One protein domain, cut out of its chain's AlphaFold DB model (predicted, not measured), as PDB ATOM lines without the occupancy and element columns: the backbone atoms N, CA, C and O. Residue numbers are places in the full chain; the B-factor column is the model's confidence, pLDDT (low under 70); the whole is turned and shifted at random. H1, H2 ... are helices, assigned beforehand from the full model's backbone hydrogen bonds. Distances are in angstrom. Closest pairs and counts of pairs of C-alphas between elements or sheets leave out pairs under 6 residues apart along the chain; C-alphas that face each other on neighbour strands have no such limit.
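AT A GLANCE: This is residues 2 to 83 of the 134 residues of an uncharacterized protein of Proteobacteria bacterium SG_bin7 (UniProt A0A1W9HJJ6). One long helix, H1, makes the long axis, and three shorter helices pack along it: H5 on its first half, H3 crossing it near its middle, H2 at its last residues. The short H4 packs on H3. The printed part has 82 residues with five named helices, H1 to H5 in order, and no named strand: all helix. It is compact, with a radius of gyration of the C-alphas of 12.4 A, and elongated, spanning 35 by 21 by 20 A.

HOW THE PARTS SIT: H1, residues 3 to 23, touches H2, residues 27 to 37, with residues 18 to 22 alone; the closest C-alphas, of Val 22 and Lys 30, are 5.4 A apart. With residues 11 to 19 alone, H1 touches H3, residues 45 to 55, at a steep tilt of 66 degrees, opposite ways; the closest C-alphas, of Ala 15 and Gln 49, are 5.1 A apart. H2 and H3 touch, about perpendicular at 78 degrees, closest at the C-alphas of Val 36 and Thr 51, 6.0 A. H3 touches H4, residues 61 to 66, closest at the C-alphas of His 50 and Trp 61, 4.9 A. With residues 3 to 11 alone, H1 touches H5, residues 69 to 80, the same way at a steep tilt of 37 degrees, only just past shallow; the closest C-alphas, of Thr 4 and Glu 69, are 5.3 A apart. H2 is apart from H4 and H5. Every O i to N i+4 pair is within hydrogen-bond range in H1, H3, H4 and H5, and 6 of 7 in H2.

IN THESE COORDINATES: H1 begins at C-alpha 3 (138.806, 114.208, 160.551) and is 30.6 A long. H2 is 15.0 A long, H3 15.3 A and H4 8.8 A. H5, 16.6 A long, ends at C-alpha 80 (141.679, 128.922, 152.701).

THE WHOLE: The C-alphas farthest apart, of Thr 2 and Asn 41, are 37.0 A apart. The printed part has no cut and no long link. The pLDDT is under 70 at residues 2 to 3, 40 to 41 and 81 to 83.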
ATOM      1  N   THR A   2     139.096 109.406 159.850       63.53
ATOM      2  CA  THR A   2     139.162 110.399 160.937       63.53
ATOM      3  C   THR A   2     139.309 111.804 160.350       63.53
ATOM      4  O   THR A   2     139.892 111.982 159.278       63.53
ATOM      5  N   THR A   3     138.781 112.816 161.029       69.75
ATOM      6  CA  THR A   3     138.806 114.208 160.551       69.75
ATOM      7  C   THR A   3     140.236 114.738 160.356       69.75
ATOM      8  O   THR A   3     140.502 115.473 159.403       69.75
ATOM      9  N   THR A   4     141.180 114.249 161.162       76.94
ATOM     10  CA  THR A   4     142.634 114.439 161.011       76.94
ATOM     11  C   THR A   4     143.150 113.960 159.650       76.94
ATOM     12  O   THR A   4     143.883 114.670 158.961       76.94
ATOM     13  N   SER A   5     142.721 112.772 159.206       80.94
ATOM     14  CA  SER A   5     143.120 112.212 157.909       80.94
ATOM     15  C   SER A   5     142.629 113.083 156.749       80.94
ATOM     16  O   SER A   5     143.379 113.325 155.804       80.94
ATOM     17  N   ALA A   6     141.417 113.638 156.845       86.75
ATOM     18  CA  ALA A   6     140.877 114.527 155.818       86.75
ATOM     19  C   ALA A   6     141.671 115.843 155.681       86.75
ATOM     20  O   ALA A   6     141.849 116.340 154.565       86.75
ATOM     21  N   GLN A   7     142.173 116.398 156.789       88.88
ATOM     22  CA  GLN A   7     142.977 117.629 156.789       88.88
ATOM     23  C   GLN A   7     144.375 117.399 156.214       88.88
ATOM     24  O   GLN A   7     144.839 118.184 155.389       88.88
ATOM     25  N   ILE A   8     145.029 116.293 156.573       91.75
ATOM     26  CA  ILE A   8     146.327 115.928 155.986       91.75
ATOM     27  C   ILE A   8     146.183 115.715 154.471       91.75
ATOM     28  O   ILE A   8     147.009 116.189 153.689       91.75
ATOM     29  N   GLU A   9     145.096 115.076 154.026       92.94
ATOM     30  CA  GLU A   9     144.794 114.912 152.600       92.94
ATOM     31  C   GLU A   9     144.495 116.232 151.875       92.94
ATOM     32  O   GLU A   9     144.722 116.339 150.667       92.94
ATOM     33  N   TYR A  10     144.001 117.258 152.571       92.62
ATOM     34  CA  TYR A  10     143.896 118.604 152.003       92.62
ATOM     35  C   TYR A  10     145.290 119.159 151.676       92.62
ATOM     36  O   TYR A  10     145.550 119.505 150.523       92.62
ATOM     37  N   PHE A  11     146.221 119.142 152.633       93.06
ATOM     38  CA  PHE A  11     147.577 119.656 152.410       93.06
ATOM     39  C   PHE A  11     148.359 118.843 151.373       93.06
ATOM     40  O   PHE A  11     149.084 119.413 150.558       93.06
ATOM     41  N   ARG A  12     148.166 117.517 151.323       94.12
ATOM     42  CA  ARG A  12     148.744 116.670 150.264       94.12
ATOM     43  C   ARG A  12     148.250 117.070 148.877       94.12
ATOM     44  O   ARG A  12     149.039 117.083 147.932       94.12
ATOM     45  N   ARG A  13     146.959 117.384 148.736       93.88
ATOM     46  CA  ARG A  13     146.381 117.852 147.468       93.88
ATOM     47  C   ARG A  13     146.935 119.214 147.068       93.88
ATOM     48  O   ARG A  13     147.314 119.372 145.911       93.88
ATOM     49  N   GLU A  14     147.051 120.147 148.006       92.69
ATOM     50  CA  GLU A  14     147.641 121.466 147.750       92.69
ATOM     51  C   GLU A  14     149.115 121.366 147.334       92.69
ATOM     52  O   GLU A  14     149.507 121.948 146.322       92.69
ATOM     53  N   ALA A  15     149.909 120.531 148.010       93.62
ATOM     54  CA  ALA A  15     151.296 120.281 147.624       93.62
ATOM     55  C   ALA A  15     151.404 119.691 146.210       93.62
ATOM     56  O   ALA A  15     152.246 120.118 145.424       93.62
ATOM     57  N   LYS A  16     150.524 118.749 145.845       94.00
ATOM     58  CA  LYS A  16     150.484 118.187 144.484       94.00
ATOM     59  C   LYS A  16     150.115 119.233 143.432       94.00
ATOM     60  O   LYS A  16     150.696 119.212 142.350       94.00
ATOM     61  N   LYS A  17     149.165 120.132 143.716       93.00
ATOM     62  CA  LYS A  17     148.808 121.231 142.801       93.00
ATOM     63  C   LYS A  17     149.987 122.177 142.594       93.00
ATOM     64  O   LYS A  17     150.343 122.444 141.453       93.00
ATOM     65  N   LEU A  18     150.621 122.616 143.682       90.62
ATOM     66  CA  LEU A  18     151.787 123.495 143.621       90.62
ATOM     67  C   LEU A  18     152.948 122.828 142.874       90.62
ATOM     68  O   LEU A  18     153.551 123.439 141.999       90.62
ATOM     69  N   PHE A  19     153.212 121.550 143.147       94.06
ATOM     70  CA  PHE A  19     154.263 120.803 142.462       94.06
ATOM     71  C   PHE A  19     154.007 120.689 140.953       94.06
ATOM     72  O   PHE A  19     154.929 120.874 140.168       94.06
ATOM     73  N   LYS A  20     152.754 120.465 140.529       93.12
ATOM     74  CA  LYS A  20     152.392 120.490 139.101       93.12
ATOM     75  C   LYS A  20     152.684 121.844 138.449       93.12
ATOM     76  O   LYS A  20     153.170 121.857 137.325       93.12
ATOM     77  N   LEU A  21     152.421 122.957 139.137       90.00
ATOM     78  CA  LEU A  21     152.732 124.298 138.625       90.00
ATOM     79  C   LEU A  21     154.242 124.523 138.493       90.00
ATOM     80  O   LEU A  21     154.688 125.073 137.493       90.00
ATOM     81  N   VAL A  22     155.033 124.046 139.459       90.12
ATOM     82  CA  VAL A  22     156.500 124.100 139.380       90.12
ATOM     83  C   VAL A  22     157.029 123.296 138.190       90.12
ATOM     84  O   VAL A  22     157.904 123.779 137.472       90.12
ATOM     85  N   LEU A  23     156.497 122.088 137.966       90.69
ATOM     86  CA  LEU A  23     156.865 121.253 136.815       90.69
ATOM     87  C   LEU A  23     156.457 121.883 135.478       90.69
ATOM     88  O   LEU A  23     157.140 121.678 134.482       90.69
ATOM     89  N   ALA A  24     155.376 122.663 135.462       91.44
ATOM     90  CA  ALA A  24     154.927 123.438 134.306       91.44
ATOM     91  C   ALA A  24     155.700 124.759 134.112       91.44
ATOM     92  O   ALA A  24     155.254 125.614 133.354       91.44
ATOM     93  N   ASP A  25     156.824 124.939 134.812       86.88
ATOM     94  CA  ASP A  25     157.685 126.123 134.744       86.88
ATOM     95  C   ASP A  25     156.985 127.448 135.095       86.88
ATOM     96  O   ASP A  25     157.354 128.521 134.625       86.88
ATOM     97  N   ASN A  26     155.962 127.397 135.955       86.25
ATOM     98  CA  ASN A  26     155.298 128.610 136.411       86.25
ATOM     99  C   ASN A  26     156.245 129.424 137.331       86.25
ATOM    100  O   ASN A  26     156.681 128.899 138.366       86.25
ATOM    101  N   PRO A  27     156.549 130.695 136.995       80.75
ATOM    102  CA  PRO A  27     157.543 131.489 137.717       80.75
ATOM    103  C   PRO A  27     157.114 131.801 139.156       80.75
ATOM    104  O   PRO A  27     157.918 131.644 140.073       80.75
ATOM    105  N   GLU A  28     155.840 132.132 139.382       81.62
ATOM    106  CA  GLU A  28     155.298 132.436 140.716       81.62
ATOM    107  C   GLU A  28     155.344 131.210 141.641       81.62
ATOM    108  O   GLU A  28     155.696 131.297 142.818       81.62
ATOM    109  N   ALA A  29     155.024 130.027 141.108       83.88
ATOM    110  CA  ALA A  29     155.078 128.775 141.853       83.88
ATOM    111  C   ALA A  29     156.516 128.401 142.236       83.88
ATOM    112  O   ALA A  29     156.755 127.946 143.359       83.88
ATOM    113  N   LYS A  30     157.474 128.604 141.323       86.38
ATOM    114  CA  LYS A  30     158.900 128.404 141.598       86.38
ATOM    115  C   LYS A  30     159.389 129.373 142.662       86.38
ATOM    116  O   LYS A  30     159.957 128.924 143.652       86.38
ATOM    117  N   GLU A  31     159.112 130.663 142.515       84.12
ATOM    118  CA  GLU A  31     159.494 131.685 143.490       84.12
ATOM    119  C   GLU A  31     158.931 131.377 144.883       84.12
ATOM    120  O   GLU A  31     159.677 131.349 145.863       84.12
ATOM    121  N   ARG A  32     157.642 131.030 144.977       81.81
ATOM    122  CA  ARG A  32     156.992 130.624 146.232       81.81
ATOM    123  C   ARG A  32     157.723 129.473 146.925       81.81
ATOM    124  O   ARG A  32     157.935 129.505 148.136       81.81
ATOM    125  N   VAL A  33     158.120 128.455 146.166       85.12
ATOM    126  CA  VAL A  33     158.841 127.295 146.701       85.12
ATOM    127  C   VAL A  33     160.278 127.657 147.096       85.12
ATOM    128  O   VAL A  33     160.741 127.261 148.169       85.12
ATOM    129  N   LEU A  34     160.971 128.450 146.278       84.12
ATOM    130  CA  LEU A  34     162.339 128.909 146.536       84.12
ATOM    131  C   LEU A  34     162.428 129.848 147.741       84.12
ATOM    132  O   LEU A  34     163.400 129.773 148.494       84.12
ATOM    133  N   ASN A  35     161.400 130.662 147.980       80.50
ATOM    134  CA  ASN A  35     161.323 131.544 149.141       80.50
ATOM    135  C   ASN A  35     161.414 130.778 150.463       80.50
ATOM    136  O   ASN A  35     161.999 131.300 151.414       80.50
ATOM    137  N   VAL A  36     160.920 129.538 150.502       80.00
ATOM    138  CA  VAL A  36     161.042 128.654 151.668       80.00
ATOM    139  C   VAL A  36     162.310 127.804 151.607       80.00
ATOM    140  O   VAL A  36     163.055 127.743 152.578       80.00
ATOM    141  N   LEU A  37     162.576 127.143 150.479       78.88
ATOM    142  CA  LEU A  37     163.641 126.137 150.391       78.88
ATOM    143  C   LEU A  37     165.052 126.717 150.251       78.88
ATOM    144  O   LEU A  37     166.015 125.978 150.454       78.88
ATOM    145  N   LYS A  38     165.174 127.983 149.831       75.44
ATOM    146  CA  LYS A  38     166.432 128.713 149.576       75.44
ATOM    147  C   LYS A  38     167.425 128.014 148.627       75.44
ATOM    148  O   LYS A  38     168.558 128.457 148.492       75.44
ATOM    149  N   CYS A  39     167.014 126.940 147.954       72.69
ATOM    150  CA  CYS A  39     167.837 126.151 147.045       72.69
ATOM    151  C   CYS A  39     166.986 125.656 145.873       72.69
ATOM    152  O   CYS A  39     165.940 125.033 146.085       72.69
ATOM    153  N   ALA A  40     167.454 125.941 144.655       68.06
ATOM    154  CA  ALA A  40     166.742 125.671 143.408       68.06
ATOM    155  C   ALA A  40     167.050 124.314 142.777       68.06
ATOM    156  O   ALA A  40     166.286 123.856 141.931       68.06
ATOM    157  N   ASN A  41     168.133 123.664 143.202       67.75
ATOM    158  CA  ASN A  41     168.720 122.594 142.405       67.75
ATOM    159  C   ASN A  41     167.981 121.255 142.493       67.75
ATOM    160  O   ASN A  41     168.285 120.389 141.694       67.75
ATOM    161  N   ASP A  42     166.982 121.105 143.372       73.56
ATOM    162  CA  ASP A  42     166.135 119.906 143.418       73.56
ATOM    163  C   ASP A  42     164.775 120.210 144.056       73.56
ATOM    164  O   ASP A  42     164.581 120.043 145.263       73.56
ATOM    165  N   ILE A  43     163.796 120.671 143.273       85.56
ATOM    166  CA  ILE A  43     162.415 120.794 143.763       85.56
ATOM    167  C   ILE A  43     161.711 119.444 143.600       85.56
ATOM    168  O   ILE A  43     161.264 119.082 142.517       85.56
ATOM    169  N   THR A  44     161.583 118.698 144.699       92.12
ATOM    170  CA  THR A  44     160.843 117.425 144.755       92.12
ATOM    171  C   THR A  44     159.486 117.600 145.435       92.12
ATOM    172  O   THR A  44     159.284 118.538 146.209       92.12
ATOM    173  N   LEU A  45     158.553 116.661 145.226       93.88
ATOM    174  CA  LEU A  45     157.237 116.693 145.882       93.88
ATOM    175  C   LEU A  45     157.347 116.785 147.413       93.88
ATOM    176  O   LEU A  45     156.577 117.504 148.041       93.88
ATOM    177  N   MET A  46     158.316 116.091 148.011       92.75
ATOM    178  CA  MET A  46     158.559 116.124 149.455       92.75
ATOM    179  C   MET A  46     158.994 117.517 149.932       92.75
ATOM    180  O   MET A  46     158.546 117.990 150.975       92.75
ATOM    181  N   ARG A  47     159.819 118.215 149.148       90.75
ATOM    182  CA  ARG A  47     160.224 119.590 149.458       90.75
ATOM    183  C   ARG A  47     159.075 120.579 149.260       90.75
ATOM    184  O   ARG A  47     158.917 121.483 150.068       90.75
ATOM    185  N   VAL A  48     158.205 120.355 148.276       92.00
ATOM    186  CA  VAL A  48     156.970 121.145 148.118       92.00
ATOM    187  C   VAL A  48     155.984 120.896 149.264       92.00
ATOM    188  O   VAL A  48     155.351 121.829 149.750       92.00
ATOM    189  N   GLN A  49     155.869 119.661 149.754       93.81
ATOM    190  CA  GLN A  49     155.101 119.361 150.967       93.81
ATOM    191  C   GLN A  49     155.655 120.115 152.180       93.81
ATOM    192  O   GLN A  49     154.883 120.681 152.951       93.81
ATOM    193  N   HIS A  50     156.981 120.183 152.315       89.62
ATOM    194  CA  HIS A  50     157.625 121.003 153.336       89.62
ATOM    195  C   HIS A  50     157.270 122.490 153.178       89.62
ATOM    196  O   HIS A  50     156.856 123.106 154.155       89.62
ATOM    197  N   THR A  51     157.314 123.045 151.960       87.38
ATOM    198  CA  THR A  51     156.857 124.419 151.683       87.38
ATOM    199  C   THR A  51     155.429 124.654 152.173       87.38
ATOM    200  O   THR A  51     155.186 125.602 152.913       87.38
ATOM    201  N   ILE A  52     154.486 123.768 151.831       89.19
ATOM    202  CA  ILE A  52     153.090 123.889 152.276       89.19
ATOM    203  C   ILE A  52     152.972 123.836 153.805       89.19
ATOM    204  O   ILE A  52     152.178 124.587 154.374       89.19
ATOM    205  N   ALA A  53     153.751 122.984 154.480       87.88
ATOM    206  CA  ALA A  53     153.753 122.914 155.940       87.88
ATOM    207  C   ALA A  53     154.234 124.225 156.575       87.88
ATOM    208  O   ALA A  53     153.546 124.757 157.449       87.88
ATOM    209  N   VAL A  54     155.346 124.775 156.077       84.44
ATOM    210  CA  VAL A  54     155.912 126.054 156.536       84.44
ATOM    211  C   VAL A  54     154.923 127.194 156.358       84.44
ATOM    212  O   VAL A  54     154.616 127.906 157.310       84.44
ATOM    213  N   GLU A  55     154.325 127.316 155.177       82.06
ATOM    214  CA  GLU A  55     153.323 128.351 154.911       82.06
ATOM    215  C   GLU A  55     152.036 128.184 155.734       82.06
ATOM    216  O   GLU A  55     151.273 129.132 155.905       82.06
ATOM    217  N   SER A  56     151.774 126.976 156.234       81.62
ATOM    218  CA  SER A  56     150.632 126.686 157.105       81.62
ATOM    219  C   SER A  56     150.932 126.936 158.590       81.62
ATOM    220  O   SER A  56     150.023 126.839 159.423       81.62
ATOM    221  N   GLY A  57     152.178 127.306 158.912       80.50
ATOM    222  CA  GLY A  57     152.650 127.662 160.248       80.50
ATOM    223  C   GLY A  57     153.388 126.548 160.996       80.50
ATOM    224  O   GLY A  57     153.596 126.691 162.197       80.50
ATOM    225  N   PHE A  58     153.770 125.454 160.328       85.81
ATOM    226  CA  PHE A  58     154.514 124.338 160.927       85.81
ATOM    227  C   PHE A  58     155.997 124.397 160.564       85.81
ATOM    228  O   PHE A  58     156.354 124.862 159.491       85.81
ATOM    229  N   LEU A  59     156.878 123.872 161.415       82.50
ATOM    230  CA  LEU A  59     158.318 123.879 161.134       82.50
ATOM    231  C   LEU A  59     158.684 122.982 159.939       82.50
ATOM    232  O   LEU A  59     159.561 123.310 159.145       82.50
ATOM    233  N   ASN A  60     158.023 121.832 159.805       84.06
ATOM    234  CA  ASN A  60     158.218 120.910 158.693       84.06
ATOM    235  C   ASN A  60     156.975 120.026 158.470       84.06
ATOM    236  O   ASN A  60     156.003 120.054 159.225       84.06
ATOM    237  N   TRP A  61     157.011 119.214 157.411       91.44
ATOM    238  CA  TRP A  61     155.917 118.306 157.055       91.44
ATOM    239  C   TRP A  61     155.646 117.216 158.105       91.44
ATOM    240  O   TRP A  61     154.497 116.822 158.293       91.44
ATOM    241  N   ALA A  62     156.677 116.727 158.802       91.44
ATOM    242  CA  ALA A  62     156.500 115.719 159.845       91.44
ATOM    243  C   ALA A  62     155.750 116.294 161.056       91.44
ATOM    244  O   ALA A  62     154.888 115.610 161.607       91.44
ATOM    245  N   ASP A  63     156.016 117.550 161.413       88.75
ATOM    246  CA  ASP A  63     155.300 118.252 162.482       88.75
ATOM    247  C   ASP A  63     153.837 118.491 162.109       88.75
ATOM    248  O   ASP A  63     152.956 118.269 162.934       88.75
ATOM    249  N   LEU A  64     153.551 118.818 160.844       91.44
ATOM    250  CA  LEU A  64     152.174 118.896 160.346       91.44
ATOM    251  C   LEU A  64     151.442 117.552 160.490       91.44
ATOM    252  O   LEU A  64     150.287 117.528 160.899       91.44
ATOM    253  N   ILE A  65     152.090 116.423 160.183       92.75
ATOM    254  CA  ILE A  65     151.468 115.093 160.320       92.75
ATOM    255  C   ILE A  65     151.193 114.741 161.789       92.75
ATOM    256  O   ILE A  65     150.208 114.060 162.077       92.75
ATOM    257  N   LYS A  66     152.065 115.175 162.704       91.00
ATOM    258  CA  LYS A  66     151.949 114.919 164.148       91.00
ATOM    259  C   LYS A  66     151.029 115.907 164.870       91.00
ATOM    260  O   LYS A  66     150.717 115.679 166.036       91.00
ATOM    261  N   ALA A  67     150.619 116.981 164.200       90.19
ATOM    262  CA  ALA A  67     149.788 118.021 164.777       90.19
ATOM    263  C   ALA A  67     148.428 117.482 165.239       90.19
ATOM    264  O   ALA A  67     147.852 116.553 164.662       90.19
ATOM    265  N   SER A  68     147.894 118.109 166.281       88.94
ATOM    266  CA  SER A  68     146.555 117.819 166.772       88.94
ATOM    267  C   SER A  68     145.494 118.184 165.732       88.94
ATOM    268  O   SER A  68     145.683 119.034 164.857       88.94
ATOM    269  N   GLU A  69     144.312 117.579 165.854       87.81
ATOM    270  CA  GLU A  69     143.194 117.900 164.965       87.81
ATOM    271  C   GLU A  69     142.835 119.396 165.010       87.81
ATOM    272  O   GLU A  69     142.513 119.991 163.981       87.81
ATOM    273  N   LEU A  70     142.915 120.030 166.185       85.25
ATOM    274  CA  LEU A  70     142.614 121.454 166.338       85.25
ATOM    275  C   LEU A  70     143.602 122.331 165.553       85.25
ATOM    276  O   LEU A  70     143.181 123.261 164.861       85.25
ATOM    277  N   GLU A  71     144.897 122.027 165.628       86.00
ATOM    278  CA  GLU A  71     145.944 122.743 164.890       86.00
ATOM    279  C   GLU A  71     145.769 122.588 163.380       86.00
ATOM    280  O   GLU A  71     145.829 123.576 162.644       86.00
ATOM    281  N   LEU A  72     145.462 121.373 162.921       88.06
ATOM    282  CA  LEU A  72     145.192 121.088 161.515       88.06
ATOM    283  C   LEU A  72     143.938 121.811 161.006       88.06
ATOM    284  O   LEU A  72     143.974 122.390 159.920       88.06
ATOM    285  N   ARG A  73     142.846 121.856 161.784       87.06
ATOM    286  CA  ARG A  73     141.641 122.639 161.433       87.06
ATOM    287  C   ARG A  73     141.971 124.116 161.265       87.06
ATOM    288  O   ARG A  73     141.607 124.707 160.250       87.06
ATOM    289  N   ARG A  74     142.684 124.704 162.230       83.31
ATOM    290  CA  ARG A  74     143.095 126.116 162.176       83.31
ATOM    291  C   ARG A  74     143.987 126.385 160.967       83.31
ATOM    292  O   ARG A  74     143.776 127.373 160.269       83.31
ATOM    293  N   ALA A  75     144.929 125.490 160.678       84.19
ATOM    294  CA  ALA A  75     145.804 125.597 159.518       84.19
ATOM    295  C   ALA A  75     145.031 125.539 158.190       84.19
ATOM    296  O   ALA A  75     145.295 126.346 157.302       84.19
ATOM    297  N   VAL A  76     144.039 124.650 158.057       86.56
ATOM    298  CA  VAL A  76     143.177 124.593 156.863       86.56
ATOM    299  C   VAL A  76     142.382 125.890 156.702       86.56
ATOM    300  O   VAL A  76     142.303 126.416 155.595       86.56
ATOM    301  N   THR A  77     141.820 126.433 157.785       82.56
ATOM    302  CA  THR A  77     141.104 127.717 157.745       82.56
ATOM    303  C   THR A  77     142.024 128.853 157.297       82.56
ATOM    304  O   THR A  77     141.674 129.584 156.374       82.56
ATOM    305  N   ARG A  78     143.240 128.953 157.856       74.12
ATOM    306  CA  ARG A  78     144.248 129.935 157.417       74.12
ATOM    307  C   ARG A  78     144.626 129.761 155.947       74.12
ATOM    308  O   ARG A  78     144.692 130.738 155.215       74.12
ATOM    309  N   SER A  79     144.832 128.521 155.501       76.69
ATOM    310  CA  SER A  79     145.193 128.211 154.113       76.69
ATOM    311  C   SER A  79     144.080 128.541 153.116       76.69
ATOM    312  O   SER A  79     144.366 128.848 151.962       76.69
ATOM    313  N   LYS A  80     142.811 128.478 153.528       75.31
ATOM    314  CA  LYS A  80     141.679 128.922 152.701       75.31
ATOM    315  C   LYS A  80     141.550 130.442 152.663       75.31
ATOM    316  O   LYS A  80     141.152 130.983 151.641       75.31
ATOM    317  N   ASN A  81     141.946 131.111 153.741       65.31
ATOM    318  CA  ASN A  81     141.919 132.566 153.875       65.31
ATOM    319  C   ASN A  81     143.245 133.219 153.450       65.31
ATOM    320  O   ASN A  81     143.508 134.362 153.803       65.31
ATOM    321  N   ARG A  82     144.108 132.494 152.723       57.84
ATOM    322  CA  ARG A  82     145.503 132.859 152.435       57.84
ATOM    323  C   ARG A  82     145.670 133.933 151.354       57.84
ATOM    324  O   ARG A  82     146.623 133.895 150.584       57.84
ATOM    325  N   THR A  83     144.807 134.940 151.377       56.91
ATOM    326  CA  THR A  83     145.132 136.325 151.004       56.91
ATOM    327  C   THR A  83     145.933 136.993 152.131       56.91
ATOM    328  O   THR A  83     145.714 138.156 152.452       56.91
TER     329      THR A  83